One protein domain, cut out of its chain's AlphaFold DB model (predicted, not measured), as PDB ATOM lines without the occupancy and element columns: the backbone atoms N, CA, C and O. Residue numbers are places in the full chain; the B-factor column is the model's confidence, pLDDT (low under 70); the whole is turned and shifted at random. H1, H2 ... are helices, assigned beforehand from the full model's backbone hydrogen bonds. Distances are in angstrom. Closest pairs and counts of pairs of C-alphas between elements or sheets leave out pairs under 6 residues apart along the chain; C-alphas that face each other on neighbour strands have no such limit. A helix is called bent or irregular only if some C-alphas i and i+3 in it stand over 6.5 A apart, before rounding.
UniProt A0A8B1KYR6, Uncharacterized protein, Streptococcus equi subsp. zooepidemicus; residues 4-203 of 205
ATOM      1  N   SER A   4     133.775 145.839 139.661       80.75
ATOM      2  CA  SER A   4     134.915 145.300 140.413       80.75
ATOM      3  C   SER A   4     134.834 143.786 140.625       80.75
ATOM      4  O   SER A   4     135.823 143.083 140.455       80.75
ATOM      5  N   ASN A   5     133.652 143.259 140.950       80.12
ATOM      6  CA  ASN A   5     133.476 141.835 141.230       80.12
ATOM      7  C   ASN A   5     133.575 141.006 139.947       80.12
ATOM      8  O   ASN A   5     134.080 139.889 139.979       80.12
ATOM      9  N   LEU A   6     133.116 141.556 138.818       83.50
ATOM     10  CA  LEU A   6     133.248 140.902 137.519       83.50
ATOM     11  C   LEU A   6     134.721 140.810 137.099       83.50
ATOM     12  O   LEU A   6     135.158 139.757 136.647       83.50
ATOM     13  N   LEU A   7     135.490 141.885 137.308       87.06
ATOM     14  CA  LEU A   7     136.925 141.911 137.019       87.06
ATOM     15  C   LEU A   7     137.695 140.882 137.851       87.06
ATOM     16  O   LEU A   7     138.487 140.130 137.291       87.06
ATOM     17  N   VAL A   8     137.418 140.791 139.156       86.06
ATOM     18  CA  VAL A   8     138.062 139.800 140.036       86.06
ATOM     19  C   VAL A   8     137.771 138.372 139.564       86.06
ATOM     20  O   VAL A   8     138.691 137.565 139.450       86.06
ATOM     21  N   VAL A   9     136.513 138.063 139.235       86.44
ATOM     22  CA  VAL A   9     136.134 136.733 138.727       86.44
ATOM     23  C   VAL A   9     136.812 136.437 137.385       86.44
ATOM     24  O   VAL A   9     137.317 135.333 137.195       86.44
ATOM     25  N   GLY A  10     136.874 137.416 136.476       88.19
ATOM     26  CA  GLY A  10     137.534 137.268 135.177       88.19
ATOM     27  C   GLY A  10     139.042 137.030 135.291       88.19
ATOM     28  O   GLY A  10     139.566 136.104 134.674       88.19
ATOM     29  N   MET A  11     139.740 137.810 136.124       90.44
ATOM     30  CA  MET A  11     141.177 137.632 136.376       90.44
ATOM     31  C   MET A  11     141.470 136.268 136.997       90.44
ATOM     32  O   MET A  11     142.380 135.569 136.553       90.44
ATOM     33  N   LYS A  12     140.655 135.855 137.972       90.94
ATOM     34  CA  LYS A  12     140.750 134.532 138.587       90.94
ATOM     35  C   LYS A  12     140.568 133.417 137.557       90.94
ATOM     36  O   LYS A  12     141.387 132.504 137.525       90.94
ATOM     37  N   ALA A  13     139.538 133.496 136.712       93.31
ATOM     38  CA  ALA A  13     139.288 132.505 135.667       93.31
ATOM     39  C   ALA A  13     140.452 132.421 134.668       93.31
ATOM     40  O   ALA A  13     140.858 131.324 134.296       93.31
ATOM     41  N   CYS A  14     141.030 133.567 134.290       94.12
ATOM     42  CA  CYS A  14     142.204 133.629 133.423       94.12
ATOM     43  C   CYS A  14     143.418 132.937 134.062       94.12
ATOM     44  O   CYS A  14     144.024 132.063 133.446       94.12
ATOM     45  N   LEU A  15     143.729 133.261 135.322       94.50
ATOM     46  CA  LEU A  15     144.852 132.654 136.036       94.50
ATOM     47  C   LEU A  15     144.641 131.149 136.269       94.50
ATOM     48  O   LEU A  15     145.556 130.364 136.039       94.50
ATOM     49  N   THR A  16     143.432 130.727 136.655       95.56
ATOM     50  CA  THR A  16     143.082 129.303 136.778       95.56
ATOM     51  C   THR A  16     143.232 128.593 135.437       95.56
ATOM     52  O   THR A  16     143.866 127.545 135.380       95.56
ATOM     53  N   GLY A  17     142.719 129.169 134.347       95.81
ATOM     54  CA  GLY A  17     142.864 128.607 133.003       95.81
ATOM     55  C   GLY A  17     144.326 128.483 132.570       95.81
ATOM     56  O   GLY A  17     144.709 127.463 132.003       95.81
ATOM     57  N   LEU A  18     145.161 129.475 132.894       95.38
ATOM     58  CA  LEU A  18     146.596 129.446 132.614       95.38
ATOM     59  C   LEU A  18     147.311 128.339 133.397       95.38
ATOM     60  O   LEU A  18     148.093 127.595 132.814       95.38
ATOM     61  N   LEU A  19     147.013 128.179 134.689       95.88
ATOM     62  CA  LEU A  19     147.589 127.110 135.512       95.88
ATOM     63  C   LEU A  19     147.135 125.719 135.044       95.88
ATOM     64  O   LEU A  19     147.954 124.808 134.952       95.88
ATOM     65  N   ILE A  20     145.859 125.569 134.674       96.38
ATOM     66  CA  ILE A  20     145.328 124.340 134.064       96.38
ATOM     67  C   ILE A  20     146.053 124.043 132.751       96.38
ATOM     68  O   ILE A  20     146.468 122.912 132.531       96.38
ATOM     69  N   HIS A  21     146.242 125.042 131.885       94.44
ATOM     70  CA  HIS A  21     146.977 124.875 130.632       94.44
ATOM     71  C   HIS A  21     148.429 124.445 130.871       94.44
ATOM     72  O   HIS A  21     148.916 123.528 130.210       94.44
ATOM     73  N   LEU A  22     149.119 125.071 131.828       93.38
ATOM     74  CA  LEU A  22     150.488 124.700 132.177       93.38
ATOM     75  C   LEU A  22     150.573 123.240 132.636       93.38
ATOM     76  O   LEU A  22     151.423 122.507 132.141       93.38
ATOM     77  N   LEU A  23     149.670 122.800 133.514       92.94
ATOM     78  CA  LEU A  23     149.674 121.433 134.042       92.94
ATOM     79  C   LEU A  23     149.223 120.391 133.008       92.94
ATOM     80  O   LEU A  23     149.890 119.380 132.819       92.94
ATOM     81  N   LEU A  24     148.113 120.627 132.307       92.81
ATOM     82  CA  LEU A  24     147.537 119.641 131.387       92.81
ATOM     83  C   LEU A  24     148.251 119.574 130.037       92.81
ATOM     84  O   LEU A  24     148.275 118.510 129.426       92.81
ATOM     85  N   VAL A  25     148.798 120.693 129.550       91.69
ATOM     86  CA  VAL A  25     149.381 120.772 128.200       91.69
ATOM     87  C   VAL A  25     150.899 120.835 128.249       91.69
ATOM     88  O   VAL A  25     151.565 120.073 127.554       91.69
ATOM     89  N   LYS A  26     151.475 121.746 129.043       89.94
ATOM     90  CA  LYS A  26     152.932 121.964 129.043       89.94
ATOM     91  C   LYS A  26     153.695 120.949 129.888       89.94
ATOM     92  O   LYS A  26     154.776 120.546 129.476       89.94
ATOM     93  N   ALA A  27     153.141 120.524 131.020       86.19
ATOM     94  CA  ALA A  27     153.754 119.518 131.890       86.19
ATOM     95  C   ALA A  27     153.457 118.069 131.454       86.19
ATOM     96  O   ALA A  27     154.010 117.122 132.014       86.19
ATOM     97  N   ASN A  28     152.625 117.872 130.426       85.69
ATOM     98  CA  ASN A  28     152.331 116.561 129.852       85.69
ATOM     99  C   ASN A  28     153.474 116.066 128.944       85.69
ATOM    100  O   ASN A  28     153.370 116.044 127.718       85.69
ATOM    101  N   ILE A  29     154.586 115.680 129.567       78.00
ATOM    102  CA  ILE A  29     155.795 115.209 128.878       78.00
ATOM    103  C   ILE A  29     155.597 113.795 128.304       78.00
ATOM    104  O   ILE A  29     156.188 113.456 127.281       78.00
ATOM    105  N   THR A  30     154.734 112.981 128.920       75.44
ATOM    106  CA  THR A  30     154.443 111.603 128.488       75.44
ATOM    107  C   THR A  30     153.605 111.536 127.212       75.44
ATOM    108  O   THR A  30     153.518 110.477 126.594       75.44
ATOM    109  N   GLY A  31     152.999 112.654 126.795       80.06
ATOM    110  CA  GLY A  31     152.144 112.709 125.614       80.06
ATOM    111  C   GLY A  31     150.812 111.981 125.794       80.06
ATOM    112  O   GLY A  31     150.181 111.645 124.790       80.06
ATOM    113  N   GLU A  32     150.385 111.750 127.042       84.31
ATOM    114  CA  GLU A  32     149.079 111.167 127.355       84.31
ATOM    115  C   GLU A  32     147.974 112.035 126.740       84.31
ATOM    116  O   GLU A  32     148.052 113.266 126.739       84.31
ATOM    117  N   ARG A  33     146.962 111.392 126.165       85.38
ATOM    118  CA  ARG A  33     145.834 112.061 125.503       85.38
ATOM    119  C   ARG A  33     144.496 111.657 126.091       85.38
ATOM    120  O   ARG A  33     143.508 112.340 125.832       85.38
ATOM    121  N   ASP A  34     144.453 110.580 126.868       88.75
ATOM    122  CA  ASP A  34     143.257 110.223 127.605       88.75
ATOM    123  C   ASP A  34     142.969 111.268 128.695       88.75
ATOM    124  O   ASP A  34     143.836 111.638 129.489       88.75
ATOM    125  N   PHE A  35     141.736 111.777 128.716       91.00
ATOM    126  CA  PHE A  35     141.363 112.892 129.588       91.00
ATOM    127  C   PHE A  35     141.355 112.482 131.056       91.00
ATOM    128  O   PHE A  35     141.751 113.276 131.910       91.00
ATOM    129  N   HIS A  36     140.889 111.267 131.348       90.75
ATOM    130  CA  HIS A  36     140.848 110.753 132.708       90.75
ATOM    131  C   HIS A  36     142.274 110.643 133.252       90.75
ATOM    132  O   HIS A  36     142.582 111.224 134.294       90.75
ATOM    133  N   ASN A  37     143.163 109.990 132.503       88.88
ATOM    134  CA  ASN A  37     144.558 109.832 132.895       88.88
ATOM    135  C   ASN A  37     145.268 111.182 133.015       88.88
ATOM    136  O   ASN A  37     145.973 111.409 133.995       88.88
ATOM    137  N   LEU A  38     145.039 112.113 132.084       90.38
ATOM    138  CA  LEU A  38     145.617 113.455 132.155       90.38
ATOM    139  C   LEU A  38     145.231 114.183 133.435       90.38
ATOM    140  O   LEU A  38     146.099 114.710 134.129       90.38
ATOM    141  N   VAL A  39     143.941 114.209 133.766       90.75
ATOM    142  CA  VAL A  39     143.472 114.873 134.982       90.75
ATOM    143  C   VAL A  39     144.016 114.172 136.224       90.75
ATOM    144  O   VAL A  39     144.502 114.848 137.130       90.75
ATOM    145  N   CYS A  40     144.000 112.840 136.259       88.62
ATOM    146  CA  CYS A  40     144.568 112.066 137.359       88.62
ATOM    147  C   CYS A  40     146.048 112.397 137.576       88.62
ATOM    148  O   CYS A  40     146.437 112.871 138.644       88.62
ATOM    149  N   TYR A  41     146.877 112.222 136.551       86.88
ATOM    150  CA  TYR A  41     148.316 112.389 136.693       86.88
ATOM    151  C   TYR A  41     148.728 113.844 136.875       86.88
ATOM    152  O   TYR A  41     149.637 114.110 137.656       86.88
ATOM    153  N   GLN A  42     148.095 114.797 136.189       89.00
ATOM    154  CA  GLN A  42     148.559 116.187 136.194       89.00
ATOM    155  C   GLN A  42     147.870 117.070 137.228       89.00
ATOM    156  O   GLN A  42     148.500 118.012 137.701       89.00
ATOM    157  N   LEU A  43     146.608 116.795 137.582       90.62
ATOM    158  CA  LEU A  43     145.819 117.646 138.485       90.62
ATOM    159  C   LEU A  43     145.556 117.023 139.859       90.62
ATOM    160  O   LEU A  43     145.282 117.762 140.804       90.62
ATOM    161  N   LEU A  44     145.628 115.696 139.980       87.00
ATOM    162  CA  LEU A  44     145.350 114.998 141.237       87.00
ATOM    163  C   LEU A  44     146.590 114.414 141.898       87.00
ATOM    164  O   LEU A  44     146.606 114.340 143.120       87.00
ATOM    165  N   MET A  45     147.608 114.022 141.128       85.88
ATOM    166  CA  MET A  45     148.782 113.315 141.638       85.88
ATOM    167  C   MET A  45     149.995 114.258 141.799       85.88
ATOM    168  O   MET A  45     150.754 114.474 140.845       85.88
ATOM    169  N   PRO A  46     150.199 114.862 142.989       77.75
ATOM    170  CA  PRO A  46     151.302 115.794 143.229       77.75
ATOM    171  C   PRO A  46     152.666 115.108 143.333       77.75
ATOM    172  O   PRO A  46     153.685 115.751 143.094       77.75
ATOM    173  N   PHE A  47     152.694 113.822 143.681       80.25
ATOM    174  CA  PHE A  47     153.916 113.061 143.926       80.25
ATOM    175  C   PHE A  47     154.082 111.936 142.902       80.25
ATOM    176  O   PHE A  47     153.078 111.448 142.387       80.25
ATOM    177  N   PRO A  48     155.322 111.519 142.608       71.69
ATOM    178  CA  PRO A  48     155.576 110.358 141.768       71.69
ATOM    179  C   PRO A  48     155.017 109.086 142.418       71.69
ATOM    180  O   PRO A  48     155.079 108.928 143.637       71.69
ATOM    181  N   VAL A  49     154.469 108.183 141.604       66.44
ATOM    182  CA  VAL A  49     153.937 106.874 142.054       66.44
ATOM    183  C   VAL A  49     154.700 105.711 141.410       66.44
ATOM    184  O   VAL A  49     154.610 104.575 141.867       66.44
ATOM    185  N   THR A  50     155.514 105.990 140.394       68.38
ATOM    186  CA  THR A  50     156.404 105.034 139.729       68.38
ATOM    187  C   THR A  50     157.826 105.133 140.276       68.38
ATOM    188  O   THR A  50     158.353 106.213 140.553       68.38
ATOM    189  N   GLU A  51     158.471 103.977 140.434       64.56
ATOM    190  CA  GLU A  51     159.870 103.905 140.853       64.56
ATOM    191  C   GLU A  51     160.778 104.589 139.820       64.56
ATOM    192  O   GLU A  51     160.706 104.311 138.624       64.56
ATOM    193  N   GLY A  52     161.641 105.492 140.289       66.88
ATOM    194  CA  GLY A  52     162.578 106.245 139.449       66.88
ATOM    195  C   GLY A  52     162.115 107.648 139.051       66.88
ATOM    196  O   GLY A  52     162.940 108.433 138.583       66.88
ATOM    197  N   GLU A  53     160.850 108.016 139.283       70.00
ATOM    198  CA  GLU A  53     160.405 109.403 139.126       70.00
ATOM    199  C   GLU A  53     160.810 110.264 140.333       70.00
ATOM    200  O   GLU A  53     160.644 109.891 141.497       70.00
ATOM    201  N   THR A  54     161.339 111.456 140.063       75.00
ATOM    202  CA  THR A  54     161.678 112.444 141.095       75.00
ATOM    203  C   THR A  54     160.496 113.359 141.389       75.00
ATOM    204  O   THR A  54     159.750 113.721 140.480       75.00
ATOM    205  N   VAL A  55     160.362 113.810 142.639       74.75
ATOM    206  CA  VAL A  55     159.371 114.835 143.004       74.75
ATOM    207  C   VAL A  55     159.651 116.123 142.228       74.75
ATOM    208  O   VAL A  55     160.671 116.775 142.448       74.75
ATOM    209  N   ASP A  56     158.718 116.518 141.361       82.69
ATOM    210  CA  ASP A  56     158.752 117.821 140.703       82.69
ATOM    211  C   ASP A  56     158.111 118.881 141.606       82.69
ATOM    212  O   ASP A  56     156.889 119.043 141.685       82.69
ATOM    213  N   PHE A  57     158.963 119.632 142.296       83.56
ATOM    214  CA  PHE A  57     158.538 120.709 143.178       83.56
ATOM    215  C   PHE A  57     157.745 121.805 142.447       83.56
ATOM    216  O   PHE A  57     156.827 122.390 143.028       83.56
ATOM    217  N   VAL A  58     158.044 122.061 141.168       85.81
ATOM    218  CA  VAL A  58     157.314 123.050 140.362       85.81
ATOM    219  C   VAL A  58     155.883 122.582 140.148       85.81
ATOM    220  O   VAL A  58     154.953 123.375 140.321       85.81
ATOM    221  N   LYS A  59     155.681 121.293 139.860       86.06
ATOM    222  CA  LYS A  59     154.345 120.698 139.735       86.06
ATOM    223  C   LYS A  59     153.553 120.825 141.034       86.06
ATOM    224  O   LYS A  59     152.414 121.289 141.002       86.06
ATOM    225  N   VAL A  60     154.159 120.492 142.177       88.62
ATOM    226  CA  VAL A  60     153.507 120.593 143.498       88.62
ATOM    227  C   VAL A  60     153.080 122.032 143.803       88.62
ATOM    228  O   VAL A  60     151.925 122.268 144.163       88.62
ATOM    229  N   ILE A  61     153.970 123.012 143.614       89.62
ATOM    230  CA  ILE A  61     153.629 124.429 143.812       89.62
ATOM    231  C   ILE A  61     152.525 124.862 142.851       89.62
ATOM    232  O   ILE A  61     151.599 125.561 143.260       89.62
ATOM    233  N   THR A  62     152.595 124.450 141.586       91.00
ATOM    234  CA  THR A  62     151.599 124.821 140.573       91.00
ATOM    235  C   THR A  62     150.228 124.226 140.904       91.00
ATOM    236  O   THR A  62     149.221 124.910 140.753       91.00
ATOM    237  N   LEU A  63     150.173 123.000 141.437       91.81
ATOM    238  CA  LEU A  63     148.952 122.348 141.924       91.81
ATOM    239  C   LEU A  63     148.339 123.047 143.139       91.81
ATOM    240  O   LEU A  63     147.124 123.268 143.190       91.81
ATOM    241  N   LEU A  64     149.173 123.424 144.109       91.62
ATOM    242  CA  LEU A  64     148.737 124.220 145.252       91.62
ATOM    243  C   LEU A  64     148.215 125.576 144.771       91.62
ATOM    244  O   LEU A  64     147.083 125.932 145.085       91.62
ATOM    245  N   GLY A  65     148.980 126.291 143.944       92.81
ATOM    246  CA  GLY A  65     148.583 127.572 143.358       92.81
ATOM    247  C   GLY A  65     147.276 127.481 142.570       92.81
ATOM    248  O   GLY A  65     146.390 128.319 142.749       92.81
ATOM    249  N   LEU A  66     147.106 126.426 141.767       94.88
ATOM    250  CA  LEU A  66     145.868 126.145 141.045       94.88
ATOM    251  C   LEU A  66     144.697 125.985 142.014       94.88
ATOM    252  O   LEU A  66     143.646 126.589 141.803       94.88
ATOM    253  N   SER A  67     144.870 125.203 143.075       91.94
ATOM    254  CA  SER A  67     143.815 124.933 144.051       91.94
ATOM    255  C   SER A  67     143.462 126.179 144.872       91.94
ATOM    256  O   SER A  67     142.288 126.530 144.984       91.94
ATOM    257  N   PHE A  68     144.459 126.909 145.378       91.94
ATOM    258  CA  PHE A  68     144.251 128.159 146.114       91.94
ATOM    259  C   PHE A  68     143.565 129.224 145.254       91.94
ATOM    260  O   PHE A  68     142.619 129.862 145.709       91.94
ATOM    261  N   ASN A  69     143.977 129.385 143.993       93.69
ATOM    262  CA  ASN A  69     143.333 130.341 143.098       93.69
ATOM    263  C   ASN A  69     141.904 129.906 142.740       93.69
ATOM    264  O   ASN A  69     140.965 130.702 142.825       93.69
ATOM    265  N   SER A  70     141.713 128.629 142.396       93.00
ATOM    266  CA  SER A  70     140.415 128.098 141.959       93.00
ATOM    267  C   SER A  70     139.366 128.127 143.065       93.00
ATOM    268  O   SER A  70     138.217 128.443 142.772       93.00
ATOM    269  N   PHE A  71     139.756 127.950 144.329       92.69
ATOM    270  CA  PHE A  71     138.843 127.929 145.484       92.69
ATOM    271  C   PHE A  71     139.029 129.110 146.446       92.69
ATOM    272  O   PHE A  71     138.627 129.041 147.606       92.69
ATOM    273  N   TYR A  72     139.636 130.199 145.964       90.81
ATOM    274  CA  TYR A  72     139.948 131.393 146.753       90.81
ATOM    275  C   TYR A  72     138.804 131.868 147.661       90.81
ATOM    276  O   TYR A  72     139.026 132.052 148.853       90.81
ATOM    277  N   PHE A  73     137.581 132.039 147.143       89.56
ATOM    278  CA  PHE A  73     136.486 132.575 147.956       89.56
ATOM    279  C   PHE A  73     136.061 131.596 149.046       89.56
ATOM    280  O   PHE A  73     135.773 132.022 150.163       89.56
ATOM    281  N   THR A  74     136.055 130.294 148.748       91.19
ATOM    282  CA  THR A  74     135.805 129.268 149.763       91.19
ATOM    283  C   THR A  74     136.878 129.301 150.850       91.19
ATOM    284  O   THR A  74     136.543 129.277 152.031       91.19
ATOM    285  N   ILE A  75     138.155 129.405 150.478       89.25
ATOM    286  CA  ILE A  75     139.273 129.427 151.432       89.25
ATOM    287  C   ILE A  75     139.229 130.686 152.299       89.25
ATOM    288  O   ILE A  75     139.325 130.573 153.518       89.25
ATOM    289  N   SER A  76     139.027 131.865 151.701       88.25
ATOM    290  CA  SER A  76     138.873 133.120 152.448       88.25
ATOM    291  C   SER A  76     137.708 133.036 153.431       88.25
ATOM    292  O   SER A  76     137.871 133.360 154.600       88.25
ATOM    293  N   PHE A  77     136.562 132.501 153.001       88.50
ATOM    294  CA  PHE A  77     135.415 132.321 153.887       88.50
ATOM    295  C   PHE A  77     135.712 131.363 155.051       88.50
ATOM    296  O   PHE A  77     135.330 131.629 156.188       88.50
ATOM    297  N   LEU A  78     136.405 130.251 154.797       87.00
ATOM    298  CA  LEU A  78     136.806 129.313 155.849       87.00
ATOM    299  C   LEU A  78     137.808 129.925 156.831       87.00
ATOM    300  O   LEU A  78     137.727 129.636 158.026       87.00
ATOM    301  N   ALA A  79     138.732 130.749 156.337       86.38
ATOM    302  CA  ALA A  79     139.687 131.479 157.158       86.38
ATOM    303  C   ALA A  79     138.968 132.477 158.077       86.38
ATOM    304  O   ALA A  79     139.144 132.402 159.293       86.38
ATOM    305  N   ASP A  80     138.062 133.291 157.526       84.62
ATOM    306  CA  ASP A  80     137.235 134.236 158.289       84.62
ATOM    307  C   ASP A  80     136.381 133.515 159.347       84.62
ATOM    308  O   ASP A  80     136.243 133.962 160.490       84.62
ATOM    309  N   LEU A  81     135.819 132.350 158.992       83.06
ATOM    310  CA  LEU A  81     135.103 131.496 159.939       83.06
ATOM    311  C   LEU A  81     136.003 131.037 161.087       83.06
ATOM    312  O   LEU A  81     135.566 131.039 162.241       83.06
ATOM    313  N   ALA A  82     137.229 130.620 160.783       81.00
ATOM    314  CA  ALA A  82     138.178 130.129 161.771       81.00
ATOM    315  C   ALA A  82     138.727 131.240 162.687       81.00
ATOM    316  O   ALA A  82     139.059 130.947 163.828       81.00
ATOM    317  N   GLU A  83     138.775 132.497 162.236       77.19
ATOM    318  CA  GLU A  83     139.379 133.632 162.960       77.19
ATOM    319  C   GLU A  83     138.437 134.345 163.952       77.19
ATOM    320  O   GLU A  83     138.774 135.375 164.525       77.19
ATOM    321  N   GLY A  84     137.254 133.782 164.208       66.12
ATOM    322  CA  GLY A  84     136.364 134.250 165.279       66.12
ATOM    323  C   GLY A  84     134.920 134.471 164.849       66.12
ATOM    324  O   GLY A  84     134.035 134.547 165.704       66.12
ATOM    325  N   ALA A  85     134.615 134.461 163.544       63.22
ATOM    326  CA  ALA A  85     133.220 134.514 163.108       63.22
ATOM    327  C   ALA A  85     132.429 133.301 163.637       63.22
ATOM    328  O   ALA A  85     131.264 133.447 164.012       63.22
ATOM    329  N   LYS A  86     133.068 132.127 163.787       67.69
ATOM    330  CA  LYS A  86     132.463 130.968 164.465       67.69
ATOM    331  C   LYS A  86     131.960 131.288 165.873       67.69
ATOM    332  O   LYS A  86     130.886 130.813 166.231       67.69
ATOM    333  N   GLU A  87     132.685 132.082 166.656       67.38
ATOM    334  CA  GLU A  87     132.274 132.446 168.016       67.38
ATOM    335  C   GLU A  87     131.082 133.397 167.997       67.38
ATOM    336  O   GLU A  87     130.079 133.128 168.659       67.38
ATOM    337  N   VAL A  88     131.130 134.439 167.160       61.59
ATOM    338  CA  VAL A  88     130.025 135.398 166.989       61.59
ATOM    339  C   VAL A  88     128.728 134.679 166.624       61.59
ATOM    340  O   VAL A  88     127.679 134.927 167.224       61.59
ATOM    341  N   PHE A  89     128.788 133.738 165.685       63.25
ATOM    342  CA  PHE A  89     127.615 132.959 165.316       63.25
ATOM    343  C   PHE A  89     127.197 131.944 166.391       63.25
ATOM    344  O   PHE A  89     126.002 131.692 166.543       63.25
ATOM    345  N   ARG A  90     128.141 131.379 167.160       65.06
ATOM    346  CA  ARG A  90     127.846 130.472 168.285       65.06
ATOM    347  C   ARG A  90     127.037 131.174 169.372       65.06
ATOM    348  O   ARG A  90     126.102 130.569 169.886       65.06
ATOM    349  N   PHE A  91     127.333 132.442 169.665       67.06
ATOM    350  CA  PHE A  91     126.567 133.252 170.622       67.06
ATOM    351  C   PHE A  91     125.114 133.500 170.192       67.06
ATOM    352  O   PHE A  91     124.244 133.675 171.039       67.06
ATOM    353  N   HIS A  92     124.833 133.474 168.888       64.75
ATOM    354  CA  HIS A  92     123.498 133.722 168.334       64.75
ATOM    355  C   HIS A  92     122.737 132.433 167.979       64.75
ATOM    356  O   HIS A  92     121.573 132.481 167.573       64.75
ATOM    357  N   ALA A  93     123.372 131.265 168.104       63.59
ATOM    358  CA  ALA A  93     122.786 129.994 167.715       63.59
ATOM    359  C   ALA A  93     122.136 129.277 168.903       63.59
ATOM    360  O   ALA A  93     122.790 128.924 169.878       63.59
ATOM    361  N   ARG A  94     120.847 128.949 168.761       64.38
ATOM    362  CA  ARG A  94     120.083 128.162 169.745       64.38
ATOM    363  C   ARG A  94     120.601 126.720 169.899       64.38
ATOM    364  O   ARG A  94     120.406 126.114 170.942       64.38
ATOM    365  N   ASN A  95     121.249 126.174 168.862       72.12
ATOM    366  CA  ASN A  95     121.864 124.843 168.851       72.12
ATOM    367  C   ASN A  95     123.129 124.852 167.970       72.12
ATOM    368  O   ASN A  95     123.090 125.299 166.819       72.12
ATOM    369  N   GLN A  96     124.242 124.327 168.495       71.31
ATOM    370  CA  GLN A  96     125.524 124.234 167.782       71.31
ATOM    371  C   GLN A  96     125.429 123.435 166.479       71.31
ATOM    372  O   GLN A  96     126.115 123.760 165.515       71.31
ATOM    373  N   LEU A  97     124.573 122.415 166.421       70.12
ATOM    374  CA  LEU A  97     124.457 121.556 165.243       70.12
ATOM    375  C   LEU A  97     123.784 122.285 164.080       70.12
ATOM    376  O   LEU A  97     124.313 122.329 162.972       70.12
ATOM    377  N   VAL A  98     122.659 122.947 164.359       74.25
ATOM    378  CA  VAL A  98     121.955 123.791 163.382       74.25
ATOM    379  C   VAL A  98     122.890 124.873 162.840       74.25
ATOM    380  O   VAL A  98     122.847 125.197 161.652       74.25
ATOM    381  N   PHE A  99     123.762 125.407 163.692       78.31
ATOM    382  CA  PHE A  99     124.796 126.347 163.287       78.31
ATOM    383  C   PHE A  99     125.836 125.723 162.342       78.31
ATOM    384  O   PHE A  99     126.022 126.233 161.235       78.31
ATOM    385  N   PHE A 100     126.456 124.601 162.721       78.44
ATOM    386  CA  PHE A 100     127.431 123.913 161.869       78.44
ATOM    387  C   PHE A 100     126.836 123.489 160.526       78.44
ATOM    388  O   PHE A 100     127.476 123.665 159.493       78.44
ATOM    389  N   ASN A 101     125.591 123.014 160.511       79.81
ATOM    390  CA  ASN A 101     124.916 122.614 159.281       79.81
ATOM    391  C   ASN A 101     124.649 123.819 158.356       79.81
ATOM    392  O   ASN A 101     124.849 123.742 157.143       79.81
ATOM    393  N   LYS A 102     124.281 124.981 158.916       81.94
ATOM    394  CA  LYS A 102     124.153 126.232 158.143       81.94
ATOM    395  C   LYS A 102     125.492 126.687 157.557       81.94
ATOM    396  O   LYS A 102     125.530 127.083 156.388       81.94
ATOM    397  N   LEU A 103     126.578 126.609 158.330       85.44
ATOM    398  CA  LEU A 103     127.922 126.937 157.846       85.44
ATOM    399  C   LEU A 103     128.382 125.988 156.744       85.44
ATOM    400  O   LEU A 103     128.871 126.442 155.711       85.44
ATOM    401  N   TRP A 104     128.191 124.685 156.941       86.75
ATOM    402  CA  TRP A 104     128.531 123.668 155.955       86.75
ATOM    403  C   TRP A 104     127.757 123.868 154.656       86.75
ATOM    404  O   TRP A 104     128.369 123.942 153.590       86.75
ATOM    405  N   ARG A 105     126.440 124.087 154.732       86.25
ATOM    406  CA  ARG A 105     125.613 124.390 153.557       86.25
ATOM    407  C   ARG A 105     126.102 125.639 152.822       86.25
ATOM    408  O   ARG A 105     126.206 125.626 151.600       86.25
ATOM    409  N   THR A 106     126.412 126.708 153.552       87.75
ATOM    410  CA  THR A 106     126.883 127.972 152.961       87.75
ATOM    411  C   THR A 106     128.234 127.795 152.273       87.75
ATOM    412  O   THR A 106     128.383 128.170 151.111       87.75
ATOM    413  N   SER A 107     129.184 127.155 152.954       89.31
ATOM    414  CA  SER A 107     130.519 126.869 152.414       89.31
ATOM    415  C   SER A 107     130.435 125.984 151.173       89.31
ATOM    416  O   SER A 107     131.085 126.259 150.171       89.31
ATOM    417  N   THR A 108     129.575 124.962 151.204       89.75
ATOM    418  CA  THR A 108     129.378 124.037 150.080       89.75
ATOM    419  C   THR A 108     128.806 124.756 148.859       89.75
ATOM    420  O   THR A 108     129.222 124.482 147.741       89.75
ATOM    421  N   ILE A 109     127.901 125.726 149.038       90.38
ATOM    422  CA  ILE A 109     127.374 126.527 147.919       90.38
ATOM    423  C   ILE A 109     128.478 127.368 147.265       90.38
ATOM    424  O   ILE A 109     128.510 127.470 146.037       90.38
ATOM    425  N   PHE A 110     129.367 127.981 148.055       89.69
ATOM    426  CA  PHE A 110     130.521 128.702 147.506       89.69
ATOM    427  C   PHE A 110     131.457 127.756 146.759       89.69
ATOM    428  O   PHE A 110     131.774 128.017 145.596       89.69
ATOM    429  N   TYR A 111     131.780 126.618 147.378       93.06
ATOM    430  CA  TYR A 111     132.639 125.602 146.786       93.06
ATOM    431  C   TYR A 111     132.093 125.098 145.450       93.06
ATOM    432  O   TYR A 111     132.812 125.095 144.459       93.06
ATOM    433  N   LEU A 112     130.803 124.754 145.379       95.00
ATOM    434  CA  LEU A 112     130.164 124.250 144.159       95.00
ATOM    435  C   LEU A 112     130.238 125.243 142.994       95.00
ATOM    436  O   LEU A 112     130.437 124.835 141.853       95.00
ATOM    437  N   LYS A 113     130.098 126.547 143.255       92.69
ATOM    438  CA  LYS A 113     130.217 127.569 142.201       92.69
ATOM    439  C   LYS A 113     131.636 127.644 141.645       92.69
ATOM    440  O   LYS A 113     131.815 127.728 140.433       92.69
ATOM    441  N   GLU A 114     132.628 127.617 142.528       93.62
ATOM    442  CA  GLU A 114     134.042 127.629 142.149       93.62
ATOM    443  C   GLU A 114     134.451 126.328 141.445       93.62
ATOM    444  O   GLU A 114     135.147 126.362 140.433       93.62
ATOM    445  N   TRP A 115     133.919 125.200 141.914       95.31
ATOM    446  CA  TRP A 115     134.089 123.873 141.334       95.31
ATOM    447  C   TRP A 115     133.554 123.784 139.903       95.31
ATOM    448  O   TRP A 115     134.242 123.291 139.010       95.31
ATOM    449  N   LEU A 116     132.356 124.316 139.648       94.88
ATOM    450  CA  LEU A 116     131.785 124.355 138.300       94.88
ATOM    451  C   LEU A 116     132.655 125.170 137.338       94.88
ATOM    452  O   LEU A 116     132.911 124.724 136.222       94.88
ATOM    453  N   LEU A 117     133.143 126.337 137.771       94.19
ATOM    454  CA  LEU A 117     134.062 127.142 136.963       94.19
ATOM    455  C   LEU A 117     135.361 126.378 136.674       94.19
ATOM    456  O   LEU A 117     135.822 126.368 135.534       94.19
ATOM    457  N   PHE A 118     135.930 125.723 137.688       95.56
ATOM    458  CA  PHE A 118     137.134 124.912 137.547       95.56
ATOM    459  C   PHE A 118     136.951 123.795 136.509       95.56
ATOM    460  O   PHE A 118     137.743 123.708 135.572       95.56
ATOM    461  N   ILE A 119     135.872 123.010 136.601       94.81
ATOM    462  CA  ILE A 119     135.572 121.940 135.638       94.81
ATOM    463  C   ILE A 119     135.404 122.491 134.223       94.81
ATOM    464  O   ILE A 119     135.950 121.920 133.281       94.81
ATOM    465  N   VAL A 120     134.672 123.596 134.055       94.94
ATOM    466  CA  VAL A 120     134.475 124.207 132.732       94.94
ATOM    467  C   VAL A 120     135.816 124.597 132.108       94.94
ATOM    468  O   VAL A 120     136.018 124.372 130.918       94.94
ATOM    469  N   LEU A 121     136.751 125.128 132.900       96.31
ATOM    470  CA  LEU A 121     138.088 125.475 132.419       96.31
ATOM    471  C   LEU A 121     138.933 124.234 132.098       96.31
ATOM    472  O   LEU A 121     139.597 124.222 131.063       96.31
ATOM    473  N   VAL A 122     138.876 123.181 132.923       95.19
ATOM    474  CA  VAL A 122     139.550 121.896 132.650       95.19
ATOM    475  C   VAL A 122     139.051 121.296 131.338       95.19
ATOM    476  O   VAL A 122     139.846 121.031 130.441       95.19
ATOM    477  N   LEU A 123     137.732 121.144 131.191       93.44
ATOM    478  CA  LEU A 123     137.118 120.609 129.977       93.44
ATOM    479  C   LEU A 123     137.401 121.494 128.763       93.44
ATOM    480  O   LEU A 123     137.694 120.975 127.692       93.44
ATOM    481  N   GLY A 124     137.352 122.819 128.925       93.50
ATOM    482  CA  GLY A 124     137.664 123.767 127.861       93.50
ATOM    483  C   GLY A 124     139.092 123.603 127.343       93.50
ATOM    484  O   GLY A 124     139.289 123.474 126.137       93.50
ATOM    485  N   VAL A 125     140.083 123.543 128.238       94.88
ATOM    486  CA  VAL A 125     141.486 123.314 127.854       94.88
ATOM    487  C   VAL A 125     141.648 121.952 127.182       94.88
ATOM    488  O   VAL A 125     142.248 121.873 126.113       94.88
ATOM    489  N   LEU A 126     141.089 120.891 127.760       92.75
ATOM    490  CA  LEU A 126     141.205 119.553 127.188       92.75
ATOM    491  C   LEU A 126     140.589 119.479 125.782       92.75
ATOM    492  O   LEU A 126     141.249 119.030 124.850       92.75
ATOM    493  N   MET A 127     139.376 120.003 125.597       92.00
ATOM    494  CA  MET A 127     138.690 120.010 124.301       92.00
ATOM    495  C   MET A 127     139.431 120.829 123.236       92.00
ATOM    496  O   MET A 127     139.519 120.396 122.090       92.00
ATOM    497  N   ILE A 128     139.986 121.994 123.599       93.56
ATOM    498  CA  ILE A 128     140.716 122.866 122.661       93.56
ATOM    499  C   ILE A 128     141.995 122.193 122.148       93.56
ATOM    500  O   ILE A 128     142.313 122.319 120.967       93.56
ATOM    501  N   TYR A 129     142.738 121.505 123.020       91.69
ATOM    502  CA  TYR A 129     144.070 120.985 122.687       91.69
ATOM    503  C   TYR A 129     144.084 119.509 122.275       91.69
ATOM    504  O   TYR A 129     144.959 119.106 121.511       91.69
ATOM    505  N   TYR A 130     143.130 118.711 122.755       89.38
ATOM    506  CA  TYR A 130     143.116 117.258 122.569       89.38
ATOM    507  C   TYR A 130     141.852 116.736 121.863       89.38
ATOM    508  O   TYR A 130     141.815 115.567 121.483       89.38
ATOM    509  N   GLY A 131     140.850 117.586 121.607       86.69
ATOM    510  CA  GLY A 131     139.624 117.210 120.894       86.69
ATOM    511  C   GLY A 131     138.591 116.506 121.781       86.69
ATOM    512  O   GLY A 131     138.586 116.689 122.990       86.69
ATOM    513  N   ALA A 132     137.671 115.734 121.198       83.19
ATOM    514  CA  ALA A 132     136.630 115.054 121.972       83.19
ATOM    515  C   ALA A 132     137.169 113.779 122.661       83.19
ATOM    516  O   ALA A 132     137.805 112.956 121.995       83.19
ATOM    517  N   PRO A 133     136.892 113.567 123.961       80.56
ATOM    518  CA  PRO A 133     137.323 112.363 124.662       80.56
ATOM    519  C   PRO A 133     136.559 111.133 124.175       80.56
ATOM    520  O   PRO A 133     135.356 111.199 123.929       80.56
ATOM    521  N   HIS A 134     137.252 109.997 124.092       76.19
ATOM    522  CA  HIS A 134     136.619 108.704 123.804       76.19
ATOM    523  C   HIS A 134     135.826 108.163 125.007       76.19
ATOM    524  O   HIS A 134     134.772 107.570 124.806       76.19
ATOM    525  N   HIS A 135     136.296 108.423 126.235       80.88
ATOM    526  CA  HIS A 135     135.709 107.927 127.487       80.88
ATOM    527  C   HIS A 135     135.330 109.067 128.443       80.88
ATOM    528  O   HIS A 135     135.897 109.229 129.527       80.88
ATOM    529  N   ILE A 136     134.368 109.904 128.042       84.94
ATOM    530  CA  ILE A 136     133.910 111.030 128.877       84.94
ATOM    531  C   ILE A 136     133.300 110.555 130.206       84.94
ATOM    532  O   ILE A 136     133.385 111.250 131.217       84.94
ATOM    533  N   GLU A 137     132.713 109.361 130.227       87.06
ATOM    534  CA  GLU A 137     132.088 108.756 131.398       87.06
ATOM    535  C   GLU A 137     133.075 108.559 132.552       87.06
ATOM    536  O   GLU A 137     132.749 108.882 133.695       87.06
ATOM    537  N   GLN A 138     134.305 108.127 132.257       87.38
ATOM    538  CA  GLN A 138     135.344 107.917 133.268       87.38
ATOM    539  C   GLN A 138     135.769 109.246 133.895       87.38
ATOM    540  O   GLN A 138     135.901 109.357 135.115       87.38
ATOM    541  N   LEU A 139     135.894 110.287 133.069       88.62
ATOM    542  CA  LEU A 139     136.174 111.637 133.539       88.62
ATOM    543  C   LEU A 139     135.038 112.173 134.421       88.62
ATOM    544  O   LEU A 139     135.299 112.753 135.471       88.62
ATOM    545  N   CYS A 140     133.778 111.956 134.041       88.75
ATOM    546  CA  CYS A 140     132.629 112.348 134.858       88.75
ATOM    547  C   CYS A 140     132.639 111.651 136.227       88.75
ATOM    548  O   CYS A 140     132.454 112.314 137.249       88.75
ATOM    549  N   CYS A 141     132.902 110.341 136.266       87.69
ATOM    550  CA  CYS A 141     133.037 109.591 137.516       87.69
ATOM    551  C   CYS A 141     134.166 110.140 138.398       87.69
ATOM    552  O   CYS A 141     133.971 110.310 139.605       87.69
ATOM    553  N   LEU A 142     135.312 110.478 137.800       89.12
ATOM    554  CA  LEU A 142     136.432 111.100 138.503       89.12
ATOM    555  C   LEU A 142     136.034 112.452 139.109       89.12
ATOM    556  O   LEU A 142     136.265 112.680 140.292       89.12
ATOM    557  N   MET A 143     135.382 113.325 138.334       91.12
ATOM    558  CA  MET A 143     134.958 114.657 138.789       91.12
ATOM    559  C   MET A 143     133.940 114.594 139.931       91.12
ATOM    560  O   MET A 143     134.014 115.389 140.867       91.12
ATOM    561  N   VAL A 144     132.998 113.646 139.880       89.88
ATOM    562  CA  VAL A 144     132.022 113.440 140.962       89.88
ATOM    563  C   VAL A 144     132.708 112.900 142.214       89.88
ATOM    564  O   VAL A 144     132.458 113.402 143.307       89.88
ATOM    565  N   SER A 145     133.596 111.914 142.067       88.50
ATOM    566  CA  SER A 145     134.333 111.337 143.199       88.50
ATOM    567  C   SER A 145     135.225 112.387 143.864       88.50
ATOM    568  O   SER A 145     135.213 112.526 145.087       88.50
ATOM    569  N   TRP A 146     135.907 113.204 143.054       90.75
ATOM    570  CA  TRP A 146     136.695 114.342 143.513       90.75
ATOM    571  C   TRP A 146     135.826 115.309 144.329       90.75
ATOM    572  O   TRP A 146     136.128 115.590 145.490       90.75
ATOM    573  N   LEU A 147     134.702 115.763 143.768       91.50
ATOM    574  CA  LEU A 147     133.788 116.674 144.456       91.50
ATOM    575  C   LEU A 147     133.308 116.112 145.800       91.50
ATOM    576  O   LEU A 147     133.279 116.832 146.798       91.50
ATOM    577  N   THR A 148     132.940 114.832 145.843       88.50
ATOM    578  CA  THR A 148     132.469 114.179 147.067       88.50
ATOM    579  C   THR A 148     133.542 114.160 148.153       88.50
ATOM    580  O   THR A 148     133.245 114.493 149.304       88.50
ATOM    581  N   ILE A 149     134.786 113.826 147.792       89.25
ATOM    582  CA  ILE A 149     135.925 113.883 148.716       89.25
ATOM    583  C   ILE A 149     136.058 115.308 149.259       89.25
ATOM    584  O   ILE A 149     136.068 115.503 150.472       89.25
ATOM    585  N   ASP A 150     136.051 116.317 148.392       89.38
ATOM    586  CA  ASP A 150     136.224 117.708 148.817       89.38
ATOM    587  C   ASP A 150     135.112 118.225 149.722       89.38
ATOM    588  O   ASP A 150     135.392 118.943 150.679       89.38
ATOM    589  N   ILE A 151     133.863 117.820 149.494       90.06
ATOM    590  CA  ILE A 151     132.746 118.169 150.379       90.06
ATOM    591  C   ILE A 151     132.923 117.540 151.770       90.06
ATOM    592  O   ILE A 151     132.655 118.197 152.784       90.06
ATOM    593  N   CYS A 152     133.395 116.291 151.842       87.25
ATOM    594  CA  CYS A 152     133.692 115.629 153.115       87.25
ATOM    595  C   CYS A 152     134.824 116.349 153.855       87.25
ATOM    596  O   CYS A 152     134.742 116.610 155.055       87.25
ATOM    597  N   LEU A 153     135.868 116.734 153.129       86.19
ATOM    598  CA  LEU A 153     137.009 117.441 153.693       86.19
ATOM    599  C   LEU A 153     136.650 118.867 154.136       86.19
ATOM    600  O   LEU A 153     137.091 119.324 155.190       86.19
ATOM    601  N   LEU A 154     135.775 119.545 153.391       88.75
ATOM    602  CA  LEU A 154     135.207 120.839 153.760       88.75
ATOM    603  C   LEU A 154     134.446 120.758 155.089       88.75
ATOM    604  O   LEU A 154     134.605 121.629 155.943       88.75
ATOM    605  N   TYR A 155     133.666 119.692 155.296       86.88
ATOM    606  CA  TYR A 155     132.993 119.436 156.573       86.88
ATOM    607  C   TYR A 155     133.993 119.328 157.734       86.88
ATOM    608  O   TYR A 155     133.827 119.997 158.758       86.88
ATOM    609  N   VAL A 156     135.069 118.553 157.551       84.38
ATOM    610  CA  VAL A 156     136.146 118.403 158.545       84.38
ATOM    611  C   VAL A 156     136.790 119.760 158.856       84.38
ATOM    612  O   VAL A 156     136.881 120.142 160.022       84.38
ATOM    613  N   MET A 157     137.162 120.549 157.844       86.31
ATOM    614  CA  MET A 157     137.763 121.875 158.058       86.31
ATOM    615  C   MET A 157     136.845 122.824 158.836       86.31
ATOM    616  O   MET A 157     137.288 123.504 159.762       86.31
ATOM    617  N   ILE A 158     135.551 122.857 158.511       86.56
ATOM    618  CA  ILE A 158     134.585 123.707 159.222       86.56
ATOM    619  C   ILE A 158     134.509 123.327 160.701       86.56
ATOM    620  O   ILE A 158     134.376 124.214 161.548       86.56
ATOM    621  N   ARG A 159     134.633 122.042 161.040       81.31
ATOM    622  CA  ARG A 159     134.598 121.604 162.438       81.31
ATOM    623  C   ARG A 159     135.900 121.882 163.187       81.31
ATOM    624  O   ARG A 159     135.838 122.347 164.320       81.31
ATOM    625  N   TYR A 160     137.051 121.616 162.568       81.81
ATOM    626  CA  TYR A 160     138.334 121.545 163.280       81.81
ATOM    627  C   TYR A 160     139.270 122.741 163.068       81.81
ATOM    628  O   TYR A 160     140.193 122.921 163.858       81.81
ATOM    629  N   ALA A 161     139.053 123.587 162.056       84.06
ATOM    630  CA  ALA A 161     139.894 124.768 161.864       84.06
ATOM    631  C   ALA A 161     139.673 125.791 162.991       84.06
ATOM    632  O   ALA A 161     138.565 126.322 163.144       84.06
ATOM    633  N   SER A 162     140.734 126.057 163.756       82.38
ATOM    634  CA  SER A 162     140.760 126.961 164.914       82.38
ATOM    635  C   SER A 162     141.376 128.332 164.627       82.38
ATOM    636  O   SER A 162     141.229 129.241 165.432       82.38
ATOM    637  N   SER A 163     142.073 128.486 163.500       85.50
ATOM    638  CA  SER A 163     142.610 129.760 163.022       85.50
ATOM    639  C   SER A 163     142.679 129.771 161.496       85.50
ATOM    640  O   SER A 163     142.658 128.708 160.863       85.50
ATOM    641  N   ALA A 164     142.796 130.959 160.898       85.31
ATOM    642  CA  ALA A 164     142.973 131.118 159.455       85.31
ATOM    643  C   ALA A 164     144.187 130.332 158.925       85.31
ATOM    644  O   ALA A 164     144.103 129.645 157.907       85.31
ATOM    645  N   VAL A 165     145.301 130.356 159.665       87.06
ATOM    646  CA  VAL A 165     146.519 129.604 159.323       87.06
ATOM    647  C   VAL A 165     146.253 128.099 159.329       87.06
ATOM    648  O   VAL A 165     146.615 127.409 158.379       87.06
ATOM    649  N   VAL A 166     145.569 127.587 160.358       86.56
ATOM    650  CA  VAL A 166     145.207 126.164 160.435       86.56
ATOM    651  C   VAL A 166     144.268 125.779 159.291       86.56
ATOM    652  O   VAL A 166     144.452 124.720 158.697       86.56
ATOM    653  N   ALA A 167     143.309 126.635 158.923       85.94
ATOM    654  CA  ALA A 167     142.425 126.392 157.782       85.94
ATOM    655  C   ALA A 167     143.211 126.260 156.466       85.94
ATOM    656  O   ALA A 167     142.970 125.327 155.700       85.94
ATOM    657  N   MET A 168     144.187 127.141 156.226       86.50
ATOM    658  CA  MET A 168     145.034 127.079 155.031       86.50
ATOM    659  C   MET A 168     145.955 125.854 155.018       86.50
ATOM    660  O   MET A 168     146.086 125.212 153.978       86.50
ATOM    661  N   ILE A 169     146.559 125.498 156.158       88.31
ATOM    662  CA  ILE A 169     147.395 124.292 156.278       88.31
ATOM    663  C   ILE A 169     146.562 123.038 156.026       88.31
ATOM    664  O   ILE A 169     146.999 122.156 155.285       88.31
ATOM    665  N   LEU A 170     145.361 122.958 156.608       87.00
ATOM    666  CA  LEU A 170     144.443 121.850 156.363       87.00
ATOM    667  C   LEU A 170     144.092 121.786 154.879       87.00
ATOM    668  O   LEU A 170     144.287 120.743 154.275       87.00
ATOM    669  N   PHE A 171     143.683 122.894 154.258       88.31
ATOM    670  CA  PHE A 171     143.362 122.916 152.830       88.31
ATOM    671  C   PHE A 171     144.532 122.450 151.945       88.31
ATOM    672  O   PHE A 171     144.345 121.605 151.071       88.31
ATOM    673  N   ALA A 172     145.751 122.933 152.206       88.56
ATOM    674  CA  ALA A 172     146.955 122.505 151.493       88.56
ATOM    675  C   ALA A 172     147.244 121.008 151.683       88.56
ATOM    676  O   ALA A 172     147.469 120.289 150.711       88.56
ATOM    677  N   SER A 173     147.184 120.524 152.924       86.31
ATOM    678  CA  SER A 173     147.402 119.109 153.249       86.31
ATOM    679  C   SER A 173     146.385 118.222 152.538       86.31
ATOM    680  O   SER A 173     146.739 117.184 151.994       86.31
ATOM    681  N   LEU A 174     145.131 118.671 152.487       82.62
ATOM    682  CA  LEU A 174     144.038 117.979 151.823       82.62
ATOM    683  C   LEU A 174     144.259 117.843 150.321       82.62
ATOM    684  O   LEU A 174     144.038 116.760 149.797       82.62
ATOM    685  N   ILE A 175     144.757 118.883 149.646       83.75
ATOM    686  CA  ILE A 175     145.142 118.797 148.229       83.75
ATOM    687  C   ILE A 175     146.215 117.723 148.026       83.75
ATOM    688  O   ILE A 175     146.117 116.931 147.094       83.75
ATOM    689  N   LEU A 176     147.215 117.676 148.911       83.31
ATOM    690  CA  LEU A 176     148.345 116.755 148.785       83.31
ATOM    691  C   LEU A 176     147.962 115.294 149.027       83.31
ATOM    692  O   LEU A 176     148.503 114.408 148.370       83.31
ATOM    693  N   ILE A 177     147.036 115.039 149.955       80.94
ATOM    694  CA  ILE A 177     146.610 113.673 150.279       80.94
ATOM    695  C   ILE A 177     145.406 113.201 149.461       80.94
ATOM    696  O   ILE A 177     145.076 112.020 149.512       80.94
ATOM    697  N   ARG A 178     144.740 114.101 148.719       81.19
ATOM    698  CA  ARG A 178     143.466 113.826 148.037       81.19
ATOM    699  C   ARG A 178     143.530 112.588 147.156       81.19
ATOM    700  O   ARG A 178     142.600 111.793 147.196       81.19
ATOM    701  N   TYR A 179     144.615 112.418 146.403       77.75
ATOM    702  CA  TYR A 179     144.813 111.256 145.539       77.75
ATOM    703  C   TYR A 179     144.721 109.935 146.314       77.75
ATOM    704  O   TYR A 179     143.950 109.063 145.934       77.75
ATOM    705  N   PHE A 180     145.390 109.832 147.467       77.06
ATOM    706  CA  PHE A 180     145.331 108.642 148.327       77.06
ATOM    707  C   PHE A 180     143.930 108.384 148.903       77.06
ATOM    708  O   PHE A 180     143.610 107.265 149.292       77.06
ATOM    709  N   LEU A 181     143.081 109.413 148.973       76.81
ATOM    710  CA  LEU A 181     141.713 109.277 149.468       76.81
ATOM    711  C   LEU A 181     140.746 108.723 148.412       76.81
ATOM    712  O   LEU A 181     139.661 108.286 148.794       76.81
ATOM    713  N   PHE A 182     141.111 108.687 147.124       75.50
ATOM    714  CA  PHE A 182     140.261 108.106 146.073       75.50
ATOM    715  C   PHE A 182     140.057 106.594 146.212       75.50
ATOM    716  O   PHE A 182     139.075 106.082 145.684       75.50
ATOM    717  N   ASP A 183     140.894 105.883 146.966       70.50
ATOM    718  CA  ASP A 183     140.689 104.450 147.214       70.50
ATOM    719  C   ASP A 183     139.753 104.185 148.406       70.50
ATOM    720  O   ASP A 183     139.141 103.123 148.518       70.50
ATOM    721  N   VAL A 184     139.601 105.165 149.302       73.56
ATOM    722  CA  VAL A 184     138.904 105.021 150.596       73.56
ATOM    723  C   VAL A 184     137.791 106.052 150.811       73.56
ATOM    724  O   VAL A 184     137.261 106.193 151.917       73.56
ATOM    725  N   TRP A 185     137.386 106.770 149.760       70.38
ATOM    726  CA  TRP A 185     136.422 107.868 149.872       70.38
ATOM    727  C   TRP A 185     135.051 107.428 150.395       70.38
ATOM    728  O   TRP A 185     134.396 108.191 151.104       70.38
ATOM    729  N   TRP A 186     134.634 106.188 150.122       67.25
ATOM    730  CA  TRP A 186     133.402 105.612 150.665       67.25
ATOM    731  C   TRP A 186     133.427 105.511 152.197       67.25
ATOM    732  O   TRP A 186     132.431 105.820 152.851       67.25
ATOM    733  N   CYS A 187     134.569 105.138 152.784       72.44
ATOM    734  CA  CYS A 187     134.747 105.107 154.238       72.44
ATOM    735  C   CYS A 187     134.689 106.521 154.827       72.44
ATOM    736  O   CYS A 187     134.058 106.742 155.858       72.44
ATOM    737  N   LEU A 188     135.300 107.488 154.141       73.44
ATOM    738  CA  LEU A 188     135.263 108.905 154.509       73.44
ATOM    739  C   LEU A 188     133.829 109.455 154.518       73.44
ATOM    740  O   LEU A 188     133.411 110.079 155.493       73.44
ATOM    741  N   LEU A 189     133.060 109.159 153.469       75.62
ATOM    742  CA  LEU A 189     131.652 109.529 153.360       75.62
ATOM    743  C   LEU A 189     130.820 108.909 154.492       75.62
ATOM    744  O   LEU A 189     130.024 109.604 155.125       75.62
ATOM    745  N   LEU A 190     131.042 107.626 154.793       75.75
ATOM    746  CA  LEU A 190     130.366 106.930 155.889       75.75
ATOM    747  C   LEU A 190     130.660 107.587 157.247       75.75
ATOM    748  O   LEU A 190     129.733 107.822 158.016       75.75
ATOM    749  N   ILE A 191     131.921 107.937 157.527       81.06
ATOM    750  CA  ILE A 191     132.311 108.617 158.773       81.06
ATOM    751  C   ILE A 191     131.579 109.954 158.910       81.06
ATOM    752  O   ILE A 191     131.018 110.237 159.968       81.06
ATOM    753  N   VAL A 192     131.537 110.761 157.845       79.56
ATOM    754  CA  VAL A 192     130.831 112.053 157.858       79.56
ATOM    755  C   VAL A 192     129.332 111.854 158.096       79.56
ATOM    756  O   VAL A 192     128.749 112.554 158.923       79.56
ATOM    757  N   LEU A 193     128.707 110.879 157.431       81.38
ATOM    758  CA  LEU A 193     127.281 110.578 157.597       81.38
ATOM    759  C   LEU A 193     126.947 110.094 159.011       81.38
ATOM    760  O   LEU A 193     126.027 110.627 159.630       81.38
ATOM    761  N   VAL A 194     127.705 109.132 159.546       81.69
ATOM    762  CA  VAL A 194     127.526 108.623 160.916       81.69
ATOM    763  C   VAL A 194     127.689 109.752 161.918       81.69
ATOM    764  O   VAL A 194     126.878 109.893 162.828       81.69
ATOM    765  N   HIS A 195     128.700 110.594 161.730       78.88
ATOM    766  CA  HIS A 195     128.947 111.717 162.614       78.88
ATOM    767  C   HIS A 195     127.804 112.751 162.557       78.88
ATOM    768  O   HIS A 195     127.390 113.267 163.595       78.88
ATOM    769  N   MET A 196     127.236 113.024 161.375       74.31
ATOM    770  CA  MET A 196     126.045 113.876 161.252       74.31
ATOM    771  C   MET A 196     124.809 113.265 161.930       74.31
ATOM    772  O   MET A 196     124.044 113.990 162.566       74.31
ATOM    773  N   LEU A 197     124.613 111.949 161.822       76.75
ATOM    774  CA  LEU A 197     123.493 111.240 162.451       76.75
ATOM    775  C   LEU A 197     123.634 111.170 163.977       76.75
ATOM    776  O   LEU A 197     122.660 111.416 164.683       76.75
ATOM    777  N   TYR A 198     124.836 110.885 164.482       74.38
ATOM    778  CA  TYR A 198     125.131 110.842 165.915       74.38
ATOM    779  C   TYR A 198     124.874 112.194 166.581       74.38
ATOM    780  O   TYR A 198     124.168 112.266 167.587       74.38
ATOM    781  N   ASP A 199     125.390 113.272 165.983       64.56
ATOM    782  CA  ASP A 199     125.181 114.625 166.494       64.56
ATOM    783  C   ASP A 199     123.673 114.984 166.511       64.56
ATOM    784  O   ASP A 199     123.228 115.659 167.441       64.56
ATOM    785  N   ASN A 200     122.882 114.526 165.524       64.00
ATOM    786  CA  ASN A 200     121.429 114.752 165.473       64.00
ATOM    787  C   ASN A 200     120.671 113.954 166.548       64.00
ATOM    788  O   ASN A 200     119.775 114.499 167.184       64.00
ATOM    789  N   TYR A 201     121.033 112.687 166.767       56.25
ATOM    790  CA  TYR A 201     120.305 111.785 167.664       56.25
ATOM    791  C   TYR A 201     120.500 112.126 169.151       56.25
ATOM    792  O   TYR A 201     119.551 112.085 169.924       56.25
ATOM    793  N   TYR A 202     121.711 112.518 169.559       53.50
ATOM    794  CA  TYR A 202     122.042 112.752 170.976       53.50
ATOM    795  C   TYR A 202     121.683 114.150 171.510       53.50
ATOM    796  O   TYR A 202     121.948 114.448 172.673       53.50
ATOM    797  N   LYS A 203     121.139 115.043 170.673       49.19
ATOM    798  CA  LYS A 203     120.757 116.416 171.067       49.19
ATOM    799  C   LYS A 203     119.255 116.693 171.007       49.19
ATOM    800  O   LYS A 203     118.847 117.800 171.359       49.19
TER     801      LYS A 203
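This is residues 4 to 203 of the 205 residues of an uncharacterized protein of Streptococcus equi subsp. zooepidemicus (UniProt A0A8B1KYR6). The two longest helices, H5 and H6, run side by side and opposite ways through the middle of a bundle of five, H2, H4, H5, H6 and H7. H4 packs on both, H7 on H6 and H4, and H2 on the first part of H6. Outside this bundle H8 packs on H6, while H1 crosses the later part of H5 with H3 beside it. The 200 printed residues have eight named helices, H1 to H8 in chain order, and no named strand: all helix, compact, radius of gyration of the C-alphas 18.1 A, spans 56 by 42 by 31 A.

Start at H5, residues 96 to 130; H6, residues 136 to 160, is the hub and forms a hairpin with it at a shallow tilt of 31 degrees, closest C-alphas Trp 104 and Tyr 155, 6.2 A. H4, residues 72 to 92, forms another hairpin with H5, closest C-alphas Thr 74 and Tyr 111, 5.7 A. Residues 164 to 171 of H7, residues 164 to 181, touch residues 75 to 83 of H4, closest C-alphas Ala 164 and Ala 79, 4.0 A. H2, residues 35 to 44, touches residues 136 to 142 of H6, closest C-alphas His 36 and Leu 139, 4.8 A. Residues 185 to 192 of H8, residues 185 to 201, touch residues 145 to 155 of H6, closest C-alphas Trp 185 and Ile 149, 6.1 A. H1, residues 4 to 26, touches residues 117 to 129 of H5 at a steep tilt of 55 degrees, closest C-alphas Gly 17 and Leu 121, 5.7 A. H3, residues 57 to 70, touches H1, closest C-alphas Leu 66 and Leu 19, 5.9 A. Every O i to N i+4 pair is within hydrogen-bond range in H1, H2, H3, H5, H6 and H8, but 12 of 17 in H4 and 12 of 14 in H7.

Find C-alpha 4 at (134.915, 145.300, 140.413), from which H1 runs 31.6 A. H5 runs 49.0 A from C-alpha 96 at (125.524, 124.234, 167.782), and H6 36.2 A. H4 and H7 are irregular: C-alphas 83 and 86 are 7.6 A apart, C-alphas 176 and 179 7.3 A. H8 ends at C-alpha 201, (120.305, 111.785, 167.664).

The C-alphas farthest apart, of Gly 31 and Arg 94, are 56.7 A apart. The printed part has no cut; the link from H2 to H3, residues 45 to 56, is long. Look for pLDDT under 70 at residues 49 to 52, 84 to 94, 186 and 199 to 203.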